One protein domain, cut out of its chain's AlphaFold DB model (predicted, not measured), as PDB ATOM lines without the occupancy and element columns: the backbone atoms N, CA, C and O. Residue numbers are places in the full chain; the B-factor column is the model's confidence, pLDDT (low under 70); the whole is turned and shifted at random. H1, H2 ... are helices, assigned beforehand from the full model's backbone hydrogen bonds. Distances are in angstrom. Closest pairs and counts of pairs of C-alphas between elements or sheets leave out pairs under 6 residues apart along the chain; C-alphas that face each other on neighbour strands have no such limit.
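AT A GLANCE: This is residues 8 to 109 of the 238 residues of an uncharacterized protein of Sodiomyces alkalinus F11 (UniProt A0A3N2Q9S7). One long helix, H4, runs through the middle, and H3 folds against it as a helical hairpin. Near the last residues of H4 lie the small helices H1 and H2, H5 begins beside residues 60 to 64 of H4 and runs away from it about perpendicular, and H6 lies near its first residue; contacts other than that of H3 with H4 are few. The printed part has 102 residues with six named helices, H1 to H6 in order, and no named strand: the class is all helix. It is compact, with a radius of gyration of the C-alphas of 14.4 A, and only just elongated, spanning 45 by 29 by 20 A.

IN THESE COORDINATES: H1, residues 8 to 11, begins at C-alpha 8 (146.672, 103.339, 95.335). H2 is residues 17 to 25, and H3 is residues 33 to 43, 15.2 A long. H4, residues 55 to 71, is 23.7 A long and begins at C-alpha 55 (130.525, 122.111, 86.549). H5 is residues 77 to 86, 14.6 A long. H6, residues 98 to 109, is 16.1 A long and ends at C-alpha 109 (133.534, 133.350, 75.587).

HOW THE PARTS SIT: H3 and H4 touch at a steep tilt of 40 degrees, opposite ways; their closest C-alphas, Leu 39 and Ala 62, are 6.6 A apart. H4 only just touches H5, with 3 pairs of C-alphas within 8 A, the closest His 61 and Phe 77 at 7.1 A. H2 is close to H5 but not clearly touching, with closest C-alphas Tyr 21 and Tyr 80 at 7.0 A. H1 only just touches H2, with 3 such pairs, the closest Ile 11 and Met 20 at 6.3 A. H6 is close to H4 but not clearly touching, with closest C-alphas Pro 55 and Tyr 100 at 7.0 A. Every O i to N i+4 pair is within hydrogen-bond range in H2, H3, H4 and H5, and 7 of 8 in H6; H1 is too short for such a pair.

THE WHOLE: The C-alphas farthest apart, Ala 13 and Pro 49, are 45.1 A apart. The printed part has no cut. The links H3 to H4 and H5 to H6 are long. Mean pLDDT of the printed part is 81.1; residues 8 to 15, 49 to 52 and 102 to 109 are under 70.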
ATOM      1  N   ALA A   8     147.190 103.094  93.982       52.53
ATOM      2  CA  ALA A   8     146.672 103.339  95.335       52.53
ATOM      3  C   ALA A   8     147.691 103.051  96.457       52.53
ATOM      4  O   ALA A   8     147.693 103.725  97.484       52.53
ATOM      5  N   GLU A   9     148.586 102.086  96.240       52.88
ATOM      6  CA  GLU A   9     149.617 101.691  97.210       52.88
ATOM      7  C   GLU A   9     150.781 102.693  97.280       52.88
ATOM      8  O   GLU A   9     151.391 102.850  98.335       52.88
ATOM      9  N   ARG A  10     151.079 103.426  96.192       55.19
ATOM     10  CA  ARG A  10     152.204 104.380  96.181       55.19
ATOM     11  C   ARG A  10     151.924 105.598  97.058       55.19
ATOM     12  O   ARG A  10     152.847 106.117  97.666       55.19
ATOM     13  N   ILE A  11     150.667 106.030  97.167       54.94
ATOM     14  CA  ILE A  11     150.315 107.310  97.804       54.94
ATOM     15  C   ILE A  11     150.398 107.249  99.331       54.94
ATOM     16  O   ILE A  11     150.757 108.237  99.958       54.94
ATOM     17  N   ARG A  12     150.162 106.084  99.949       57.19
ATOM     18  CA  ARG A  12     150.279 105.933 101.413       57.19
ATOM     19  C   ARG A  12     151.712 106.103 101.934       57.19
ATOM     20  O   ARG A  12     151.891 106.315 103.127       57.19
ATOM     21  N   ALA A  13     152.711 106.009 101.054       54.97
ATOM     22  CA  ALA A  13     154.125 106.193 101.376       54.97
ATOM     23  C   ALA A  13     154.673 107.580 100.978       54.97
ATOM     24  O   ALA A  13     155.821 107.888 101.292       54.97
ATOM     25  N   ILE A  14     153.885 108.415 100.289       60.19
ATOM     26  CA  ILE A  14     154.302 109.759  99.873       60.19
ATOM     27  C   ILE A  14     153.889 110.736 100.977       60.19
ATOM     28  O   ILE A  14     152.721 111.078 101.118       60.19
ATOM     29  N   GLN A  15     154.860 111.162 101.784       63.06
ATOM     30  CA  GLN A  15     154.669 112.170 102.836       63.06
ATOM     31  C   GLN A  15     154.714 113.613 102.295       63.06
ATOM     32  O   GLN A  15     154.476 114.570 103.028       63.06
ATOM     33  N   ASP A  16     155.020 113.750 101.006       80.12
ATOM     34  CA  ASP A  16     155.184 115.002 100.282       80.12
ATOM     35  C   ASP A  16     153.860 115.459  99.635       80.12
ATOM     36  O   ASP A  16     153.145 114.659  99.024       80.12
ATOM     37  N   GLN A  17     153.508 116.739  99.796       80.94
ATOM     38  CA  GLN A  17     152.230 117.286  99.313       80.94
ATOM     39  C   GLN A  17     152.159 117.290  97.780       80.94
ATOM     40  O   GLN A  17     151.132 116.915  97.213       80.94
ATOM     41  N   ASP A  18     153.256 117.637  97.105       83.31
ATOM     42  CA  ASP A  18     153.329 117.689  95.645       83.31
ATOM     43  C   ASP A  18     153.152 116.297  95.031       83.31
ATOM     44  O   ASP A  18     152.352 116.105  94.112       83.31
ATOM     45  N   GLY A  19     153.822 115.287  95.596       84.44
ATOM     46  CA  GLY A  19     153.647 113.901  95.161       84.44
ATOM     47  C   GLY A  19     152.222 113.367  95.384       84.44
ATOM     48  O   GLY A  19     151.737 112.555  94.589       84.44
ATOM     49  N   MET A  20     151.521 113.841  96.423       86.00
ATOM     50  CA  MET A  20     150.114 113.502  96.670       86.00
ATOM     51  C   MET A  20     149.192 114.071  95.582       86.00
ATOM     52  O   MET A  20     148.354 113.334  95.051       86.00
ATOM     53  N   TYR A  21     149.363 115.347  95.221       88.50
ATOM     54  CA  TYR A  21     148.584 115.998  94.161       88.50
ATOM     55  C   TYR A  21     148.887 115.406  92.782       88.50
ATOM     56  O   TYR A  21     147.973 115.099  92.017       88.50
ATOM     57  N   GLN A  22     150.158 115.117  92.500       87.31
ATOM     58  CA  GLN A  22     150.550 114.472  91.251       87.31
ATOM     59  C   GLN A  22     149.927 113.076  91.114       87.31
ATOM     60  O   GLN A  22     149.456 112.697  90.038       87.31
ATOM     61  N   ALA A  23     149.881 112.297  92.197       86.69
ATOM     62  CA  ALA A  23     149.253 110.982  92.182       86.69
ATOM     63  C   ALA A  23     147.719 111.055  92.059       86.69
ATOM     64  O   ALA A  23     147.119 110.199  91.405       86.69
ATOM     65  N   PHE A  24     147.099 112.092  92.627       89.69
ATOM     66  CA  PHE A  24     145.678 112.387  92.448       89.69
ATOM     67  C   PHE A  24     145.328 112.675  90.983       89.69
ATOM     68  O   PHE A  24     144.340 112.149  90.464       89.69
ATOM     69  N   ASP A  25     146.157 113.444  90.282       88.69
ATOM     70  CA  ASP A  25     145.962 113.726  88.857       88.69
ATOM     71  C   ASP A  25     146.331 112.549  87.951       88.69
ATOM     72  O   ASP A  25     145.702 112.342  86.916       88.69
ATOM     73  N   SER A  26     147.271 111.704  88.375       88.06
ATOM     74  CA  SER A  26     147.658 110.484  87.651       88.06
ATOM     75  C   SER A  26     146.581 109.389  87.668       88.06
ATOM     76  O   SER A  26     146.712 108.368  86.984       88.06
ATOM     77  N   TYR A  27     145.528 109.549  88.472       87.38
ATOM     78  CA  TYR A  27     144.449 108.575  88.567       87.38
ATOM     79  C   TYR A  27     143.624 108.521  87.263       87.38
ATOM     80  O   TYR A  27     143.294 109.559  86.691       87.38
ATOM     81  N   PRO A  28     143.237 107.329  86.764       89.00
ATOM     82  CA  PRO A  28     142.531 107.191  85.488       89.00
ATOM     83  C   PRO A  28     141.027 107.504  85.611       89.00
ATOM     84  O   PRO A  28     140.179 106.629  85.432       89.00
ATOM     85  N   TRP A  29     140.694 108.765  85.886       89.12
ATOM     86  CA  TRP A  29     139.334 109.241  86.161       89.12
ATOM     87  C   TRP A  29     138.301 108.872  85.091       89.12
ATOM     88  O   TRP A  29     137.210 108.416  85.418       89.12
ATOM     89  N   THR A  30     138.649 109.011  83.811       88.69
ATOM     90  CA  THR A  30     137.739 108.736  82.683       88.69
ATOM     91  C   THR A  30     137.495 107.245  82.447       88.69
ATOM     92  O   THR A  30     136.491 106.866  81.846       88.69
ATOM     93  N   LYS A  31     138.386 106.369  82.934       89.38
ATOM     94  CA  LYS A  31     138.223 104.908  82.829       89.38
ATOM     95  C   LYS A  31     137.362 104.341  83.957       89.38
ATOM     96  O   LYS A  31     136.831 103.238  83.821       89.38
ATOM     97  N   ASP A  32     137.214 105.074  85.059       91.06
ATOM     98  CA  ASP A  32     136.389 104.653  86.182       91.06
ATOM     99  C   ASP A  32     134.909 104.976  85.934       91.06
ATOM    100  O   ASP A  32     134.417 106.083  86.163       91.06
ATOM    101  N   LYS A  33     134.172 103.952  85.496       91.94
ATOM    102  CA  LYS A  33     132.729 104.046  85.241       91.94
ATOM    103  C   LYS A  33     131.923 104.393  86.491       91.94
ATOM    104  O   LYS A  33     130.889 105.044  86.373       91.94
ATOM    105  N   THR A  34     132.368 103.955  87.670       91.50
ATOM    106  CA  THR A  34     131.637 104.207  88.919       91.50
ATOM    107  C   THR A  34     131.737 105.672  89.309       91.50
ATOM    108  O   THR A  34     130.711 106.298  89.573       91.50
ATOM    109  N   PHE A  35     132.939 106.244  89.210       92.50
ATOM    110  CA  PHE A  35     133.153 107.672  89.396       92.50
ATOM    111  C   PHE A  35     132.346 108.500  88.390       92.50
ATOM    112  O   PHE A  35     131.562 109.352  88.799       92.50
ATOM    113  N   MET A  36     132.469 108.201  87.093       92.25
ATOM    114  CA  MET A  36     131.739 108.913  86.039       92.25
ATOM    115  C   MET A  36     130.228 108.885  86.268       92.25
ATOM    116  O   MET A  36     129.594 109.933  86.242       92.25
ATOM    117  N   SER A  37     129.647 107.718  86.569       92.00
ATOM    118  CA  SER A  37     128.209 107.615  86.859       92.00
ATOM    119  C   SER A  37     127.771 108.471  88.054       92.00
ATOM    120  O   SER A  37     126.726 109.115  87.992       92.00
ATOM    121  N   GLY A  38     128.591 108.533  89.110       91.69
ATOM    122  CA  GLY A  38     128.347 109.403  90.257       91.69
ATOM    123  C   GLY A  38     128.452 110.880  89.884       91.69
ATOM    124  O   GLY A  38     127.593 111.667  90.266       91.69
ATOM    125  N   LEU A  39     129.449 111.248  89.075       91.75
ATOM    126  CA  LEU A  39     129.633 112.615  88.595       91.75
ATOM    127  C   LEU A  39     128.416 113.097  87.791       91.75
ATOM    128  O   LEU A  39     127.905 114.175  88.081       91.75
ATOM    129  N   TYR A  40     127.899 112.283  86.860       89.56
ATOM    130  CA  TYR A  40     126.682 112.606  86.101       89.56
ATOM    131  C   TYR A  40     125.465 112.833  87.008       89.56
ATOM    132  O   TYR A  40     124.673 113.739  86.759       89.56
ATOM    133  N   ALA A  41     125.325 112.058  88.087       89.50
ATOM    134  CA  ALA A  41     124.221 112.229  89.031       89.50
ATOM    135  C   ALA A  41     124.307 113.553  89.814       89.50
ATOM    136  O   ALA A  41     123.279 114.162  90.127       89.50
ATOM    137  N   ILE A  42     125.523 114.012  90.128       89.75
ATOM    138  CA  ILE A  42     125.745 115.288  90.820       89.75
ATOM    139  C   ILE A  42     125.500 116.456  89.850       89.75
ATOM    140  O   ILE A  42     124.788 117.400  90.214       89.75
ATOM    141  N   LEU A  43     126.033 116.361  88.624       87.44
ATOM    142  CA  LEU A  43     125.915 117.379  87.573       87.44
ATOM    143  C   LEU A  43     124.465 117.548  87.077       87.44
ATOM    144  O   LEU A  43     124.066 118.666  86.765       87.44
ATOM    145  N   GLY A  44     123.657 116.480  87.081       84.88
ATOM    146  CA  GLY A  44     122.238 116.523  86.695       84.88
ATOM    147  C   GLY A  44     122.034 116.796  85.203       84.88
ATOM    148  O   GLY A  44     122.967 116.660  84.428       84.88
ATOM    149  N   ASP A  45     120.835 117.171  84.760       82.12
ATOM    150  CA  ASP A  45     120.604 117.452  83.336       82.12
ATOM    151  C   ASP A  45     121.380 118.697  82.850       82.12
ATOM    152  O   ASP A  45     121.236 119.770  83.444       82.12
ATOM    153  N   PRO A  46     122.147 118.606  81.742       75.00
ATOM    154  CA  PRO A  46     122.934 119.728  81.217       75.00
ATOM    155  C   PRO A  46     122.068 120.900  80.733       75.00
ATOM    156  O   PRO A  46     122.539 122.028  80.691       75.00
ATOM    157  N   ASN A  47     120.794 120.654  80.412       72.94
ATOM    158  CA  ASN A  47     119.836 121.677  79.976       72.94
ATOM    159  C   ASN A  47     118.979 122.232  81.126       72.94
ATOM    160  O   ASN A  47     117.960 122.880  80.880       72.94
ATOM    161  N   SER A  48     119.331 121.939  82.381       74.50
ATOM    162  CA  SER A  48     118.601 122.481  83.524       74.50
ATOM    163  C   SER A  48     118.748 124.011  83.565       74.50
ATOM    164  O   SER A  48     119.875 124.507  83.527       74.50
ATOM    165  N   PRO A  49     117.647 124.773  83.710       63.19
ATOM    166  CA  PRO A  49     117.693 126.234  83.788       63.19
ATOM    167  C   PRO A  49     118.428 126.755  85.034       63.19
ATOM    168  O   PRO A  49     118.798 127.921  85.074       63.19
ATOM    169  N   ASN A  50     118.666 125.895  86.032       62.59
ATOM    170  CA  ASN A  50     119.449 126.202  87.227       62.59
ATOM    171  C   ASN A  50     120.580 125.170  87.379       62.59
ATOM    172  O   ASN A  50     120.359 124.111  87.985       62.59
ATOM    173  N   PRO A  51     121.782 125.422  86.831       67.31
ATOM    174  CA  PRO A  51     122.945 124.599  87.130       67.31
ATOM    175  C   PRO A  51     123.297 124.733  88.619       67.31
ATOM    176  O   PRO A  51     123.233 125.817  89.194       67.31
ATOM    177  N   ARG A  52     123.676 123.626  89.267       67.75
ATOM    178  CA  ARG A  52     123.999 123.573  90.711       67.75
ATOM    179  C   ARG A  52     125.286 124.323  91.103       67.75
ATOM    180  O   ARG A  52     125.676 124.284  92.264       67.75
ATOM    181  N   GLY A  53     125.939 124.980  90.151       77.94
ATOM    182  CA  GLY A  53     127.218 125.663  90.299       77.94
ATOM    183  C   GLY A  53     128.053 125.524  89.031       77.94
ATOM    184  O   GLY A  53     127.556 125.053  88.003       77.94
ATOM    185  N   ASP A  54     129.326 125.907  89.114       85.19
ATOM    186  CA  ASP A  54     130.266 125.675  88.023       85.19
ATOM    187  C   ASP A  54     130.564 124.164  87.901       85.19
ATOM    188  O   ASP A  54     130.971 123.527  88.883       85.19
ATOM    189  N   PRO A  55     130.361 123.551  86.719       85.44
ATOM    190  CA  PRO A  55     130.525 122.111  86.549       85.44
ATOM    191  C   PRO A  55     131.969 121.646  86.781       85.44
ATOM    192  O   PRO A  55     132.177 120.490  87.156       85.44
ATOM    193  N   SER A  56     132.965 122.518  86.592       85.81
ATOM    194  CA  SER A  56     134.372 122.183  86.822       85.81
ATOM    195  C   SER A  56     134.712 122.119  88.301       85.81
ATOM    196  O   SER A  56     135.366 121.168  88.740       85.81
ATOM    197  N   GLU A  57     134.187 123.051  89.095       88.69
ATOM    198  CA  GLU A  57     134.364 123.012  90.542       88.69
ATOM    199  C   GLU A  57     133.647 121.806  91.145       88.69
ATOM    200  O   GLU A  57     134.218 121.112  91.989       88.69
ATOM    201  N   LEU A  58     132.438 121.494  90.669       89.94
ATOM    202  CA  LEU A  58     131.693 120.307  91.094       89.94
ATOM    203  C   LEU A  58     132.459 119.016  90.783       89.94
ATOM    204  O   LEU A  58     132.555 118.123  91.628       89.94
ATOM    205  N   ALA A  59     133.034 118.928  89.580       90.50
ATOM    206  CA  ALA A  59     133.840 117.787  89.178       90.50
ATOM    207  C   ALA A  59     135.085 117.629  90.054       90.50
ATOM    208  O   ALA A  59     135.411 116.510  90.454       90.50
ATOM    209  N   LEU A  60     135.747 118.729  90.412       91.56
ATOM    210  CA  LEU A  60     136.920 118.704  91.279       91.56
ATOM    211  C   LEU A  60     136.564 118.241  92.701       91.56
ATOM    212  O   LEU A  60     137.230 117.353  93.235       91.56
ATOM    213  N   HIS A  61     135.465 118.742  93.277       91.81
ATOM    214  CA  HIS A  61     134.955 118.269  94.570       91.81
ATOM    215  C   HIS A  61     134.625 116.773  94.543       91.81
ATOM    216  O   HIS A  61     135.018 116.030  95.444       91.81
ATOM    217  N   ALA A  62     133.942 116.313  93.491       92.62
ATOM    218  CA  ALA A  62     133.609 114.904  93.323       92.62
ATOM    219  C   ALA A  62     134.868 114.032  93.206       92.62
ATOM    220  O   ALA A  62     134.925 112.961  93.813       92.62
ATOM    221  N   ARG A  63     135.892 114.485  92.464       91.62
ATOM    222  CA  ARG A  63     137.183 113.787  92.357       91.62
ATOM    223  C   ARG A  63     137.850 113.655  93.720       91.62
ATOM    224  O   ARG A  63     138.230 112.546  94.087       91.62
ATOM    225  N   ILE A  64     137.958 114.753  94.471       92.50
ATOM    226  CA  ILE A  64     138.545 114.756  95.818       92.50
ATOM    227  C   ILE A  64     137.800 113.765  96.716       92.50
ATOM    228  O   ILE A  64     138.423 112.858  97.264       92.50
ATOM    229  N   PHE A  65     136.472 113.879  96.810       92.38
ATOM    230  CA  PHE A  65     135.644 113.004  97.644       92.38
ATOM    231  C   PHE A  65     135.782 111.523  97.266       92.38
ATOM    232  O   PHE A  65     135.904 110.649  98.121       92.38
ATOM    233  N   TYR A  66     135.797 111.219  95.970       92.06
ATOM    234  CA  TYR A  66     135.963 109.847  95.508       92.06
ATOM    235  C   TYR A  66     137.351 109.290  95.845       92.06
ATOM    236  O   TYR A  66     137.484 108.132  96.251       92.06
ATOM    237  N   TYR A  67     138.387 110.119  95.709       89.62
ATOM    238  CA  TYR A  67     139.756 109.747  96.036       89.62
ATOM    239  C   TYR A  67     139.939 109.466  97.524       89.62
ATOM    240  O   TYR A  67     140.538 108.447  97.882       89.62
ATOM    241  N   THR A  68     139.373 110.319  98.387       90.38
ATOM    242  CA  THR A  68     139.412 110.111  99.838       90.38
ATOM    243  C   THR A  68     138.727 108.794 100.199       90.38
ATOM    244  O   THR A  68     139.304 107.984 100.921       90.38
ATOM    245  N   GLN A  69     137.564 108.510  99.605       88.94
ATOM    246  CA  GLN A  69     136.801 107.288  99.856       88.94
ATOM    247  C   GLN A  69     137.509 106.013  99.363       88.94
ATOM    248  O   GLN A  69     137.385 104.956  99.986       88.94
ATOM    249  N   ARG A  70     138.222 106.071  98.230       85.69
ATOM    250  CA  ARG A  70     138.863 104.896  97.610       85.69
ATOM    251  C   ARG A  70     140.270 104.622  98.125       85.69
ATOM    252  O   ARG A  70     140.623 103.465  98.339       85.69
ATOM    253  N   VAL A  71     141.082 105.664  98.250       82.50
ATOM    254  CA  VAL A  71     142.515 105.560  98.564       82.50
ATOM    255  C   VAL A  71     142.763 105.806 100.058       82.50
ATOM    256  O   VAL A  71     143.708 105.251 100.627       82.50
ATOM    257  N   GLY A  72     141.874 106.559 100.716       82.06
ATOM    258  CA  GLY A  72     142.014 106.973 102.114       82.06
ATOM    259  C   GLY A  72     142.866 108.229 102.291       82.06
ATOM    260  O   GLY A  72     143.340 108.487 103.391       82.06
ATOM    261  N   VAL A  73     143.107 108.980 101.214       84.12
ATOM    262  CA  VAL A  73     143.988 110.154 101.203       84.12
ATOM    263  C   VAL A  73     143.134 111.406 101.113       84.12
ATOM    264  O   VAL A  73     142.397 111.579 100.146       84.12
ATOM    265  N   THR A  74     143.216 112.267 102.122       87.75
ATOM    266  CA  THR A  74     142.446 113.511 102.191       87.75
ATOM    267  C   THR A  74     143.168 114.632 101.463       87.75
ATOM    268  O   THR A  74     144.283 114.994 101.831       87.75
ATOM    269  N   ILE A  75     142.516 115.195 100.451       89.56
ATOM    270  CA  ILE A  75     143.015 116.327  99.672       89.56
ATOM    271  C   ILE A  75     142.101 117.509  99.964       89.56
ATOM    272  O   ILE A  75     140.882 117.369  99.904       89.56
ATOM    273  N   ASP A  76     142.684 118.655 100.299       91.94
ATOM    274  CA  ASP A  76     141.926 119.885 100.496       91.94
ATOM    275  C   ASP A  76     141.753 120.637  99.167       91.94
ATOM    276  O   ASP A  76     142.690 120.736  98.371       91.94
ATOM    277  N   PHE A  77     140.546 121.157  98.933       90.31
ATOM    278  CA  PHE A  77     140.191 121.853  97.695       90.31
ATOM    279  C   PHE A  77     140.982 123.152  97.507       90.31
ATOM    280  O   PHE A  77     141.466 123.417  96.407       90.31
ATOM    281  N   ALA A  78     141.129 123.953  98.567       91.81
ATOM    282  CA  ALA A  78     141.819 125.235  98.489       91.81
ATOM    283  C   ALA A  78     143.319 125.022  98.257       91.81
ATOM    284  O   ALA A  78     143.874 125.564  97.301       91.81
ATOM    285  N   ASN A  79     143.940 124.128  99.034       91.12
ATOM    286  CA  ASN A  79     145.371 123.837  98.896       91.12
ATOM    287  C   ASN A  79     145.736 123.290  97.509       91.12
ATOM    288  O   ASN A  79     146.782 123.642  96.962       91.12
ATOM    289  N   TYR A  80     144.876 122.453  96.922       90.25
ATOM    290  CA  TYR A  80     145.092 121.942  95.570       90.25
ATOM    291  C   TYR A  80     145.002 123.054  94.509       90.25
ATOM    292  O   TYR A  80     145.820 123.088  93.591       90.25
ATOM    293  N   LYS A  81     144.076 124.015  94.650       89.44
ATOM    294  CA  LYS A  81     144.000 125.183  93.750       89.44
ATOM    295  C   LYS A  81     145.228 126.087  93.875       89.44
ATOM    296  O   LYS A  81     145.774 126.502  92.855       89.44
ATOM    297  N   ASP A  82     145.701 126.341  95.094       91.94
ATOM    298  CA  ASP A  82     146.940 127.099  95.327       91.94
ATOM    299  C   ASP A  82     148.177 126.383  94.773       91.94
ATOM    300  O   ASP A  82     149.141 127.018  94.338       91.94
ATOM    301  N   TRP A  83     148.177 125.052  94.797       90.19
ATOM    302  CA  TRP A  83     149.227 124.254  94.182       90.19
ATOM    303  C   TRP A  83     149.199 124.360  92.652       90.19
ATOM    304  O   TRP A  83     150.233 124.650  92.056       90.19
ATOM    305  N   LEU A  84     148.028 124.257  92.017       89.31
ATOM    306  CA  LEU A  84     147.886 124.469  90.568       89.31
ATOM    307  C   LEU A  84     148.366 125.862  90.129       89.31
ATOM    308  O   LEU A  84     149.025 125.992  89.102       89.31
ATOM    309  N   ALA A  85     148.096 126.901  90.927       89.00
ATOM    310  CA  ALA A  85     148.572 128.257  90.646       89.00
ATOM    311  C   ALA A  85     150.109 128.378  90.683       89.00
ATOM    312  O   ALA A  85     150.686 129.196  89.968       89.00
ATOM    313  N   ARG A  86     150.776 127.558  91.505       88.75
ATOM    314  CA  ARG A  86     152.243 127.493  91.609       88.75
ATOM    315  C   ARG A  86     152.882 126.560  90.580       88.75
ATOM    316  O   ARG A  86     154.073 126.699  90.314       88.75
ATOM    317  N   HIS A  87     152.104 125.653  89.991       83.44
ATOM    318  CA  HIS A  87     152.562 124.650  89.031       83.44
ATOM    319  C   HIS A  87     151.814 124.770  87.691       83.44
ATOM    320  O   HIS A  87     151.001 123.907  87.360       83.44
ATOM    321  N   PRO A  88     152.110 125.803  86.876       81.56
ATOM    322  CA  PRO A  88     151.461 125.997  85.576       81.56
ATOM    323  C   PRO A  88     151.769 124.877  84.567       81.56
ATOM    324  O   PRO A  88     151.000 124.667  83.632       81.56
ATOM    325  N   ASP A  89     152.859 124.128  84.767       79.62
ATOM    326  CA  ASP A  89     153.221 122.960  83.953       79.62
ATOM    327  C   ASP A  89     152.327 121.732  84.219       79.62
ATOM    328  O   ASP A  89     152.420 120.718  83.520       79.62
ATOM    329  N   HIS A  90     151.467 121.778  85.240       78.31
ATOM    330  CA  HIS A  90     150.570 120.685  85.597       78.31
ATOM    331  C   HIS A  90     149.127 121.022  85.246       78.31
ATOM    332  O   HIS A  90     148.474 121.855  85.867       78.31
ATOM    333  N   THR A  91     148.620 120.338  84.221       75.94
ATOM    334  CA  THR A  91     147.233 120.475  83.783       75.94
ATOM    335  C   THR A  91     146.389 119.372  84.420       75.94
ATOM    336  O   THR A  91     146.664 118.191  84.179       75.94
ATOM    337  N   PRO A  92     145.359 119.712  85.216       79.19
ATOM    338  CA  PRO A  92     144.471 118.709  85.776       79.19
ATOM    339  C   PRO A  92     143.734 117.982  84.643       79.19
ATOM    340  O   PRO A  92     143.336 118.616  83.660       79.19
ATOM    341  N   PRO A  93     143.518 116.661  84.755       79.69
ATOM    342  CA  PRO A  93     142.784 115.917  83.745       79.69
ATOM    343  C   PRO A  93     141.341 116.423  83.652       79.69
ATOM    344  O   PRO A  93     140.639 116.507  84.667       79.69
ATOM    345  N   ASP A  94     140.903 116.728  82.427       80.56
ATOM    346  CA  ASP A  94     139.516 117.095  82.161       80.56
ATOM    347  C   ASP A  94     138.642 115.839  82.235       80.56
ATOM    348  O   ASP A  94     138.772 114.894  81.453       80.56
ATOM    349  N   VAL A  95     137.793 115.808  83.256       84.75
ATOM    350  CA  VAL A  95     136.844 114.721  83.525       84.75
ATOM    351  C   VAL A  95     135.416 115.128  83.189       84.75
ATOM    352  O   VAL A  95     134.489 114.343  83.391       84.75
ATOM    353  N   ILE A  96     135.224 116.369  82.738       83.38
ATOM    354  CA  ILE A  96     133.905 116.915  82.475       83.38
ATOM    355  C   ILE A  96     133.424 116.359  81.130       83.38
ATOM    356  O   ILE A  96     134.157 116.399  80.144       83.38
ATOM    357  N   PRO A  97     132.188 115.846  81.054       81.00
ATOM    358  CA  PRO A  97     131.616 115.434  79.784       81.00
ATOM    359  C   PRO A  97     131.490 116.625  78.825       81.00
ATOM    360  O   PRO A  97     131.084 117.715  79.232       81.00
ATOM    361  N   GLU A  98     131.745 116.389  77.537       77.19
ATOM    362  CA  GLU A  98     131.683 117.396  76.461       77.19
ATOM    363  C   GLU A  98     130.374 118.213  76.468       77.19
ATOM    364  O   GLU A  98     130.364 119.416  76.201       77.19
ATOM    365  N   SER A  99     129.266 117.575  76.863       76.75
ATOM    366  CA  SER A  99     127.949 118.206  76.989       76.75
ATOM    367  C   SER A  99     127.920 119.383  77.969       76.75
ATOM    368  O   SER A  99     127.182 120.335  77.741       76.75
ATOM    369  N   TYR A 100     128.729 119.360  79.033       76.56
ATOM    370  CA  TYR A 100     128.846 120.476  79.983       76.56
ATOM    371  C   TYR A 100     130.005 121.414  79.618       76.56
ATOM    372  O   TYR A 100     129.954 122.604  79.929       76.56
ATOM    373  N   GLY A 101     131.029 120.915  78.912       73.31
ATOM    374  CA  GLY A 101     132.133 121.727  78.383       73.31
ATOM    375  C   GLY A 101     131.692 122.740  77.318       73.31
ATOM    376  O   GLY A 101     132.208 123.860  77.277       73.31
ATOM    377  N   SER A 102     130.679 122.399  76.516       65.88
ATOM    378  CA  SER A 102     130.090 123.319  75.530       65.88
ATOM    379  C   SER A 102     129.402 124.523  76.189       65.88
ATOM    380  O   SER A 102     129.611 125.654  75.759       65.88
ATOM    381  N   ILE A 103     128.665 124.302  77.284       64.25
ATOM    382  CA  ILE A 103     128.017 125.366  78.077       64.25
ATOM    383  C   ILE A 103     129.078 126.252  78.751       64.25
ATOM    384  O   ILE A 103     128.935 127.469  78.838       64.25
ATOM    385  N   ARG A 104     130.191 125.646  79.186       64.69
ATOM    386  CA  ARG A 104     131.342 126.371  79.739       64.69
ATOM    387  C   ARG A 104     132.008 127.264  78.695       64.69
ATOM    388  O   ARG A 104     132.363 128.394  79.006       64.69
ATOM    389  N   SER A 105     132.182 126.773  77.468       60.12
ATOM    390  CA  SER A 105     132.857 127.519  76.398       60.12
ATOM    391  C   SER A 105     132.047 128.731  75.943       60.12
ATOM    392  O   SER A 105     132.626 129.791  75.722       60.12
ATOM    393  N   THR A 106     130.717 128.623  75.872       59.66
ATOM    394  CA  THR A 106     129.846 129.771  75.568       59.66
ATOM    395  C   THR A 106     129.822 130.789  76.712       59.66
ATOM    396  O   THR A 106     129.918 131.987  76.453       59.66
ATOM    397  N   ALA A 107     129.792 130.341  77.971       57.41
ATOM    398  CA  ALA A 107     129.857 131.226  79.138       57.41
ATOM    399  C   ALA A 107     131.226 131.924  79.290       57.41
ATOM    400  O   ALA A 107     131.287 133.121  79.570       57.41
ATOM    401  N   ALA A 108     132.330 131.210  79.054       51.81
ATOM    402  CA  ALA A 108     133.682 131.765  79.105       51.81
ATOM    403  C   ALA A 108     133.970 132.710  77.926       51.81
ATOM    404  O   ALA A 108     134.621 133.731  78.125       51.81
ATOM    405  N   ALA A 109     133.451 132.431  76.724       52.28
ATOM    406  CA  ALA A 109     133.534 133.350  75.587       52.28
ATOM    407  C   ALA A 109     132.712 134.633  75.817       52.28
ATOM    408  O   ALA A 109     133.156 135.719  75.445       52.28
TER     409      ALA A 109